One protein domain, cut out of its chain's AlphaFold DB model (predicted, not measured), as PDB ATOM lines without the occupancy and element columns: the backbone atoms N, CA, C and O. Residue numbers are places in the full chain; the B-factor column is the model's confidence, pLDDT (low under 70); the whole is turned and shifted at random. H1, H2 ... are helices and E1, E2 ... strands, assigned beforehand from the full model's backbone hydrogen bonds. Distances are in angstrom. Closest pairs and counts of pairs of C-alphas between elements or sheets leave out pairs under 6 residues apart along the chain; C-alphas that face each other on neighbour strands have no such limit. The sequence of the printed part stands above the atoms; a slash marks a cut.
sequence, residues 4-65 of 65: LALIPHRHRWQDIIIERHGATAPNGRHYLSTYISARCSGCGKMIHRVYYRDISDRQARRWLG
ATOM      1  N   LEU A   4      16.362  19.969  -7.261       59.72
ATOM      2  CA  LEU A   4      15.693  20.122  -5.963       59.72
ATOM      3  C   LEU A   4      16.510  20.883  -4.903       59.72
ATOM      4  O   LEU A   4      15.951  21.278  -3.883       59.72
ATOM      5  N   ALA A   5      17.817  21.087  -5.099       60.72
ATOM      6  CA  ALA A   5      18.626  21.894  -4.181       60.72
ATOM      7  C   ALA A   5      18.312  23.398  -4.265       60.72
ATOM      8  O   ALA A   5      18.621  24.130  -3.328       60.72
ATOM      9  N   LEU A   6      17.690  23.841  -5.363       66.19
ATOM     10  CA  LEU A   6      17.390  25.248  -5.640       66.19
ATOM     11  C   LEU A   6      15.962  25.651  -5.245       66.19
ATOM     12  O   LEU A   6      15.652  26.836  -5.207       66.19
ATOM     13  N   ILE A   7      15.094  24.684  -4.938       72.56
ATOM     14  CA  ILE A   7      13.707  24.936  -4.536       72.56
ATOM     15  C   ILE A   7      13.654  24.980  -3.004       72.56
ATOM     16  O   ILE A   7      13.994  23.974  -2.370       72.56
ATOM     17  N   PRO A   8      13.223  26.090  -2.378       76.12
ATOM     18  CA  PRO A   8      12.952  26.119  -0.946       76.12
ATOM     19  C   PRO A   8      11.937  25.028  -0.581       76.12
ATOM     20  O   PRO A   8      10.831  24.993  -1.111       76.12
ATOM     21  N   HIS A   9      12.311  24.110   0.307       78.94
ATOM     22  CA  HIS A   9      11.438  23.029   0.763       78.94
ATOM     23  C   HIS A   9      11.692  22.718   2.234       78.94
ATOM     24  O   HIS A   9      12.767  22.992   2.776       78.94
ATOM     25  N   ARG A  10      10.709  22.082   2.878       82.56
ATOM     26  CA  ARG A  10      10.910  21.492   4.200       82.56
ATOM     27  C   ARG A  10      11.860  20.310   4.061       82.56
ATOM     28  O   ARG A  10      11.536  19.317   3.407       82.56
ATOM     29  N   HIS A  11      13.033  20.412   4.674       87.12
ATOM     30  CA  HIS A  11      13.992  19.321   4.663       87.12
ATOM     31  C   HIS A  11      13.421  18.115   5.408       87.12
ATOM     32  O   HIS A  11      13.181  18.164   6.609       87.12
ATOM     33  N   ARG A  12      13.231  17.014   4.683       89.75
ATOM     34  CA  ARG A  12      12.988  15.708   5.287       89.75
ATOM     35  C   ARG A  12      14.335  15.053   5.563       89.75
ATOM     36  O   ARG A  12      15.027  14.645   4.628       89.75
ATOM     37  N   TRP A  13      14.721  15.019   6.831       92.56
ATOM     38  CA  TRP A  13      15.994  14.457   7.270       92.56
ATOM     39  C   TRP A  13      15.948  12.928   7.316       92.56
ATOM     40  O   TRP A  13      14.970  12.333   7.763       92.56
ATOM     41  N   GLN A  14      17.025  12.308   6.851       93.00
ATOM     42  CA  GLN A  14      17.303  10.877   6.877       93.00
ATOM     43  C   GLN A  14      18.778  10.659   7.237       93.00
ATOM     44  O   GLN A  14      19.538  11.627   7.332       93.00
ATOM     45  N   ASP A  15      19.173   9.398   7.430       94.31
ATOM     46  CA  ASP A  15      20.543   9.024   7.809       94.31
ATOM     47  C   ASP A  15      21.024   9.830   9.033       94.31
ATOM     48  O   ASP A  15      22.110  10.403   9.038       94.31
ATOM     49  N   ILE A  16      20.145   9.968  10.036       94.81
ATOM     50  CA  ILE A  16      20.399  10.802  11.214       94.81
ATOM     51  C   ILE A  16      21.386  10.073  12.122       94.81
ATOM     52  O   ILE A  16      21.057   9.025  12.680       94.81
ATOM     53  N   ILE A  17      22.555  10.671  12.316       96.31
ATOM     54  CA  ILE A  17      23.604  10.193  13.213       96.31
ATOM     55  C   ILE A  17      23.653  11.137  14.413       96.31
ATOM     56  O   ILE A  17      23.717  12.358  14.250       96.31
ATOM     57  N   ILE A  18      23.590  10.565  15.614       96.06
ATOM     58  CA  ILE A  18      23.664  11.291  16.882       96.06
ATOM     59  C   ILE A  18      24.826  10.709  17.672       96.06
ATOM     60  O   ILE A  18      24.822   9.528  18.007       96.06
ATOM     61  N   GLU A  19      25.798  11.552  17.985       96.38
ATOM     62  CA  GLU A  19      26.999  11.170  18.716       96.38
ATOM     63  C   GLU A  19      27.157  12.019  19.969       96.38
ATOM     64  O   GLU A  19      26.665  13.149  20.060       96.38
ATOM     65  N   ARG A  20      27.861  11.458  20.949       95.62
ATOM     66  CA  ARG A  20      28.174  12.111  22.214       95.62
ATOM     67  C   ARG A  20      29.677  12.212  22.332       95.62
ATOM     68  O   ARG A  20      30.361  11.195  22.332       95.62
ATOM     69  N   HIS A  21      30.162  13.436  22.451       94.88
ATOM     70  CA  HIS A  21      31.582  13.720  22.596       94.88
ATOM     71  C   HIS A  21      31.812  14.493  23.889       94.88
ATOM     72  O   HIS A  21      30.985  15.315  24.295       94.88
ATOM     73  N   GLY A  22      32.936  14.226  24.548       94.25
ATOM     74  CA  GLY A  22      33.365  15.026  25.689       94.25
ATOM     75  C   GLY A  22      33.704  16.445  25.236       94.25
ATOM     76  O   GLY A  22      34.432  16.632  24.266       94.25
ATOM     77  N   ALA A  23      33.178  17.440  25.940       89.94
ATOM     78  CA  ALA A  23      33.477  18.846  25.728       89.94
ATOM     79  C   ALA A  23      33.915  19.495  27.041       89.94
ATOM     80  O   ALA A  23      33.455  19.133  28.126       89.94
ATOM     81  N   THR A  24      34.801  20.479  26.925       91.50
ATOM     82  CA  THR A  24      35.317  21.253  28.053       91.50
ATOM     83  C   THR A  24      34.816  22.683  27.916       91.50
ATOM     84  O   THR A  24      35.036  23.329  26.892       91.50
ATOM     85  N   ALA A  25      34.104  23.187  28.922       86.81
ATOM     86  CA  ALA A  25      33.679  24.584  28.956       86.81
ATOM     87  C   ALA A  25      34.885  25.499  29.198       86.81
ATOM     88  O   ALA A  25      35.863  25.072  29.811       86.81
ATOM     89  N   PRO A  26      34.782  26.792  28.840       89.75
ATOM     90  CA  PRO A  26      35.818  27.780  29.150       89.75
ATOM     91  C   PRO A  26      36.183  27.866  30.642       89.75
ATOM     92  O   PRO A  26      37.282  28.278  30.984       89.75
ATOM     93  N   ASN A  27      35.280  27.453  31.536       91.00
ATOM     94  CA  ASN A  27      35.506  27.395  32.983       91.00
ATOM     95  C   ASN A  27      36.152  26.080  33.473       91.00
ATOM     96  O   ASN A  27      36.174  25.830  34.675       91.00
ATOM     97  N   GLY A  28      36.611  25.213  32.566       91.25
ATOM     98  CA  GLY A  28      37.256  23.937  32.884       91.25
ATOM     99  C   GLY A  28      36.304  22.782  33.213       91.25
ATOM    100  O   GLY A  28      36.764  21.680  33.493       91.25
ATOM    101  N   ARG A  29      34.978  22.980  33.178       91.25
ATOM    102  CA  ARG A  29      34.023  21.887  33.425       91.25
ATOM    103  C   ARG A  29      33.905  20.969  32.214       91.25
ATOM    104  O   ARG A  29      33.674  21.444  31.103       91.25
ATOM    105  N   HIS A  30      33.966  19.665  32.454       91.56
ATOM    106  CA  HIS A  30      33.715  18.645  31.440       91.56
ATOM    107  C   HIS A  30      32.237  18.251  31.409       91.56
ATOM    108  O   HIS A  30      31.616  18.037  32.450       91.56
ATOM    109  N   TYR A  31      31.675  18.145  30.212       90.12
ATOM    110  CA  TYR A  31      30.318  17.661  29.973       90.12
ATOM    111  C   TYR A  31      30.267  16.859  28.676       90.12
ATOM    112  O   TYR A  31      31.160  16.939  27.834       90.12
ATOM    113  N   LEU A  32      29.197  16.089  28.504       93.62
ATOM    114  CA  LEU A  32      28.880  15.488  27.217       93.62
ATOM    115  C   LEU A  32      28.186  16.520  26.330       93.62
ATOM    116  O   LEU A  32      27.309  17.262  26.770       93.62
ATOM    117  N   SER A  33      28.587  16.551  25.071       93.81
ATOM    118  CA  SER A  33      28.007  17.379  24.023       93.81
ATOM    119  C   SER A  33      27.417  16.488  22.941       93.81
ATOM    120  O   SER A  33      27.966  15.433  22.619       93.81
ATOM    121  N   THR A  34      26.268  16.889  22.404       96.25
ATOM    122  CA  THR A  34      25.546  16.115  21.397       96.25
ATOM    123  C   THR A  34      25.828  16.663  20.007       96.25
ATOM    124  O   THR A  34      25.508  17.814  19.699       96.25
ATOM    125  N   TYR A  35      26.380  15.813  19.152       95.50
ATOM    126  CA  TYR A  35      26.649  16.088  17.749       95.50
ATOM    127  C   TYR A  35      25.578  15.410  16.912       95.50
ATOM    128  O   TYR A  35      25.263  14.241  17.119       95.50
ATOM    129  N   ILE A  36      25.003  16.148  15.971       95.50
ATOM    130  CA  ILE A  36      24.008  15.620  15.047       95.50
ATOM    131  C   ILE A  36      24.485  15.856  13.630       95.50
ATOM    132  O   ILE A  36      24.787  16.995  13.264       95.50
ATOM    133  N   SER A  37      24.467  14.803  12.820       95.88
ATOM    134  CA  SER A  37      24.505  14.933  11.372       95.88
ATOM    135  C   SER A  37      23.282  14.288  10.734       95.88
ATOM    136  O   SER A  37      22.729  13.317  11.246       95.88
ATOM    137  N   ALA A  38      22.795  14.889   9.654       95.31
ATOM    138  CA  ALA A  38      21.659  14.360   8.913       95.31
ATOM    139  C   ALA A  38      21.719  14.786   7.451       95.31
ATOM    140  O   ALA A  38      22.214  15.869   7.125       95.31
ATOM    141  N   ARG A  39      21.156  13.954   6.578       94.19
ATOM    142  CA  ARG A  39      21.064  14.203   5.140       94.19
ATOM    143  C   ARG A  39      19.615  14.435   4.740       94.19
ATOM    144  O   ARG A  39      18.722  13.726   5.183       94.19
ATOM    145  N   CYS A  40      19.346  15.418   3.890       91.75
ATOM    146  CA  CYS A  40      18.010  15.628   3.351       91.75
ATOM    147  C   CYS A  40      17.731  14.634   2.215       91.75
ATOM    148  O   CYS A  40      18.514  14.544   1.270       91.75
ATOM    149  N   SER A  41      16.594  13.938   2.262       89.06
ATOM    150  CA  SER A  41      16.204  12.976   1.223       89.06
ATOM    151  C   SER A  41      15.914  13.634  -0.135       89.06
ATOM    152  O   SER A  41      16.221  13.060  -1.177       89.06
ATOM    153  N   GLY A  42      15.367  14.856  -0.133       85.81
ATOM    154  CA  GLY A  42      14.972  15.584  -1.344       85.81
ATOM    155  C   GLY A  42      16.148  16.230  -2.077       85.81
ATOM    156  O   GLY A  42      16.428  15.915  -3.232       85.81
ATOM    157  N   CYS A  43      16.871  17.129  -1.404       88.12
ATOM    158  CA  CYS A  43      17.990  17.860  -2.015       88.12
ATOM    159  C   CYS A  43      19.376  17.275  -1.727       88.12
ATOM    160  O   CYS A  43      20.353  17.711  -2.331       88.12
ATOM    161  N   GLY A  44      19.499  16.312  -0.812       88.56
ATOM    162  CA  GLY A  44      20.797  15.762  -0.419       88.56
ATOM    163  C   GLY A  44      21.632  16.650   0.498       88.56
ATOM    164  O   GLY A  44      22.759  16.275   0.805       88.56
ATOM    165  N   LYS A  45      21.114  17.806   0.933       89.69
ATOM    166  CA  LYS A  45      21.819  18.712   1.847       89.69
ATOM    167  C   LYS A  45      22.194  17.981   3.133       89.69
ATOM    168  O   LYS A  45      21.336  17.336   3.731       89.69
ATOM    169  N   MET A  46      23.444  18.111   3.560       92.06
ATOM    170  CA  MET A  46      23.891  17.649   4.872       92.06
ATOM    171  C   MET A  46      23.851  18.797   5.873       92.06
ATOM    172  O   MET A  46      24.119  19.948   5.525       92.06
ATOM    173  N   ILE A  47      23.499  18.483   7.115       92.75
ATOM    174  CA  ILE A  47      23.613  19.407   8.241       92.75
ATOM    175  C   ILE A  47      24.471  18.791   9.326       92.75
ATOM    176  O   ILE A  47      24.410  17.588   9.556       92.75
ATOM    177  N   HIS A  48      25.219  19.654  10.002       94.44
ATOM    178  CA  HIS A  48      25.979  19.335  11.198       94.44
ATOM    179  C   HIS A  48      25.563  20.331  12.276       94.44
ATOM    180  O   HIS A  48      25.577  21.541  12.044       94.44
ATOM    181  N   ARG A  49      25.128  19.834  13.432       93.12
ATOM    182  CA  ARG A  49      24.761  20.657  14.587       93.12
ATOM    183  C   ARG A  49      25.458  20.135  15.826       93.12
ATOM    184  O   ARG A  49      25.529  18.927  16.029       93.12
ATOM    185  N   VAL A  50      25.914  21.060  16.659       92.69
ATOM    186  CA  VAL A  50      26.546  20.757  17.940       92.69
ATOM    187  C   VAL A  50      25.726  21.411  19.039       92.69
ATOM    188  O   VAL A  50      25.412  22.599  18.966       92.69
ATOM    189  N   TYR A  51      25.381  20.630  20.055       91.88
ATOM    190  CA  TYR A  51      24.787  21.121  21.287       91.88
ATOM    191  C   TYR A  51      25.785  20.900  22.414       91.88
ATOM    192  O   TYR A  51      26.133  19.764  22.729       91.88
ATOM    193  N   TYR A  52      26.219  21.987  23.052       90.00
ATOM    194  CA  TYR A  52      27.134  21.969  24.200       90.00
ATOM    195  C   TYR A  52      26.426  21.537  25.497       90.00
ATOM    196  O   TYR A  52      26.472  22.221  26.514       90.00
ATOM    197  N   ARG A  53      25.681  20.434  25.414       89.75
ATOM    198  CA  ARG A  53      24.989  19.738  26.499       89.75
ATOM    199  C   ARG A  53      24.542  18.361  26.013       89.75
ATOM    200  O   ARG A  53      24.311  18.189  24.815       89.75
ATOM    201  N   ASP A  54      24.335  17.437  26.942       93.69
ATOM    202  CA  ASP A  54      23.770  16.126  26.638       93.69
ATOM    203  C   ASP A  54      22.253  16.235  26.484       93.69
ATOM    204  O   ASP A  54      21.537  16.600  27.421       93.69
ATOM    205  N   ILE A  55      21.757  15.969  25.279       93.94
ATOM    206  CA  ILE A  55      20.326  15.866  25.004       93.94
ATOM    207  C   ILE A  55      19.966  14.445  24.585       93.94
ATOM    208  O   ILE A  55      20.730  13.730  23.936       93.94
ATOM    209  N   SER A  56      18.738  14.047  24.916       94.25
ATOM    210  CA  SER A  56      18.198  12.767  24.462       94.25
ATOM    211  C   SER A  56      18.053  12.727  22.939       94.25
ATOM    212  O   SER A  56      17.744  13.736  22.297       94.25
ATOM    213  N   ASP A  57      18.155  11.531  22.361       92.88
ATOM    214  CA  ASP A  57      17.958  11.310  20.923       92.88
ATOM    215  C   ASP A  57      16.586  11.800  20.438       92.88
ATOM    216  O   ASP A  57      16.454  12.342  19.341       92.88
ATOM    217  N   ARG A  58      15.545  11.660  21.271       94.00
ATOM    218  CA  ARG A  58      14.195  12.155  20.961       94.00
ATOM    219  C   ARG A  58      14.178  13.675  20.813       94.00
ATOM    220  O   ARG A  58      13.550  14.198  19.893       94.00
ATOM    221  N   GLN A  59      14.856  14.381  21.712       94.25
ATOM    222  CA  GLN A  59      14.956  15.836  21.673       94.25
ATOM    223  C   GLN A  59      15.804  16.302  20.486       94.25
ATOM    224  O   GLN A  59      15.375  17.182  19.744       94.25
ATOM    225  N   ALA A  60      16.947  15.651  20.269       92.31
ATOM    226  CA  ALA A  60      17.821  15.856  19.121       92.31
ATOM    227  C   ALA A  60      17.055  15.732  17.790       92.31
ATOM    228  O   ALA A  60      17.103  16.642  16.964       92.31
ATOM    229  N   ARG A  61      16.260  14.665  17.622       90.94
ATOM    230  CA  ARG A  61      15.415  14.453  16.434       90.94
ATOM    231  C   ARG A  61      14.326  15.512  16.281       90.94
ATOM    232  O   ARG A  61      14.131  16.017  15.182       90.94
ATOM    233  N   ARG A  62      13.642  15.891  17.367       91.06
ATOM    234  CA  ARG A  62      12.590  16.926  17.337       91.06
ATOM    235  C   ARG A  62      13.122  18.277  16.851       91.06
ATOM    236  O   ARG A  62      12.398  19.027  16.209       91.06
ATOM    237  N   TRP A  63      14.371  18.596  17.167       88.38
ATOM    238  CA  TRP A  63      14.993  19.876  16.829       88.38
ATOM    239  C   TRP A  63      15.497  19.970  15.383       88.38
ATOM    240  O   TRP A  63      15.874  21.057  14.937       88.38
ATOM    241  N   LEU A  64      15.493  18.859  14.642       83.88
ATOM    242  CA  LEU A  64      15.813  18.850  13.215       83.88
ATOM    243  C   LEU A  64      14.679  19.432  12.348       83.88
ATOM    244  O   LEU A  64      14.973  19.943  11.268       83.88
ATOM    245  N   GLY A  65      13.440  19.480  12.859       72.00
ATOM    246  CA  GLY A  65      12.294  20.140  12.213       72.00
ATOM    247  C   GLY A  65      11.391  19.212  11.414       72.00
ATOM    248  O   GLY A  65      11.896  18.434  10.583       72.00
TER     249      GLY A  65
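What this domain is: This is residues 4 to 65 of the 65 residues of an uncharacterized protein of Pantoea conspicua (UniProt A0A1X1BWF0). A long, narrow hairpin of two strands, E1 and E2, makes the length of this rod-like domain; the shorter E3 lies beside E2, and the small helix H1 grazes this three-stranded sheet. From residue 4, the printed part has 62 residues, with E1, E2, E3 and H1 in that order along the chain. The antiparallel sheet has the order E1, E2, E3, and the class is mostly strand. The whole is loose, with a radius of gyration of the C-alphas of 13.9 A and spans of 45 by 21 by 14 A.

How they stand to each other: Start with E1, residues 13 to 24, E2, residues 30 to 40, and E3, residues 46 to 51: they form a meander, each strand the antiparallel neighbour of the one before. In the hairpin of E1 and E2, find N 14 and O 39 within hydrogen-bond range at 2.8 A; the directions differ by 162 degrees. In the hairpin of E2 and E3, look at N 36 and O 49, 2.8 A; the angle is 161 degrees. The sheet is twisted, with C-alphas up to 4.2 A off its best plane. H1, residues 57 to 62, is on the sheet but only grazes it with residues 57 to 61. Its closest C-alphas to E1 are those of Asp 57 and Ile 18, 7.0 A apart. In H1 every O i to N i+4 pair is within hydrogen-bond range.

Where its parts are: Find C-alpha 13 at (15.994, 14.457, 7.270); from there E1 runs 29.2 A, and bends by 64 degrees at residue 16. E2 runs 32.3 A and E3 16.8 A. H1 spans 8.6 A and ends with C-alpha 62 at (12.590, 16.926, 17.337).

The domain as a whole: The farthest C-alphas, of Leu 4 and Gly 28, are 44.6 A apart. The printed part has no cut, and its three links between named elements are tight. Mean pLDDT of the printed part is 89.5; residues 4 to 6 are under 70.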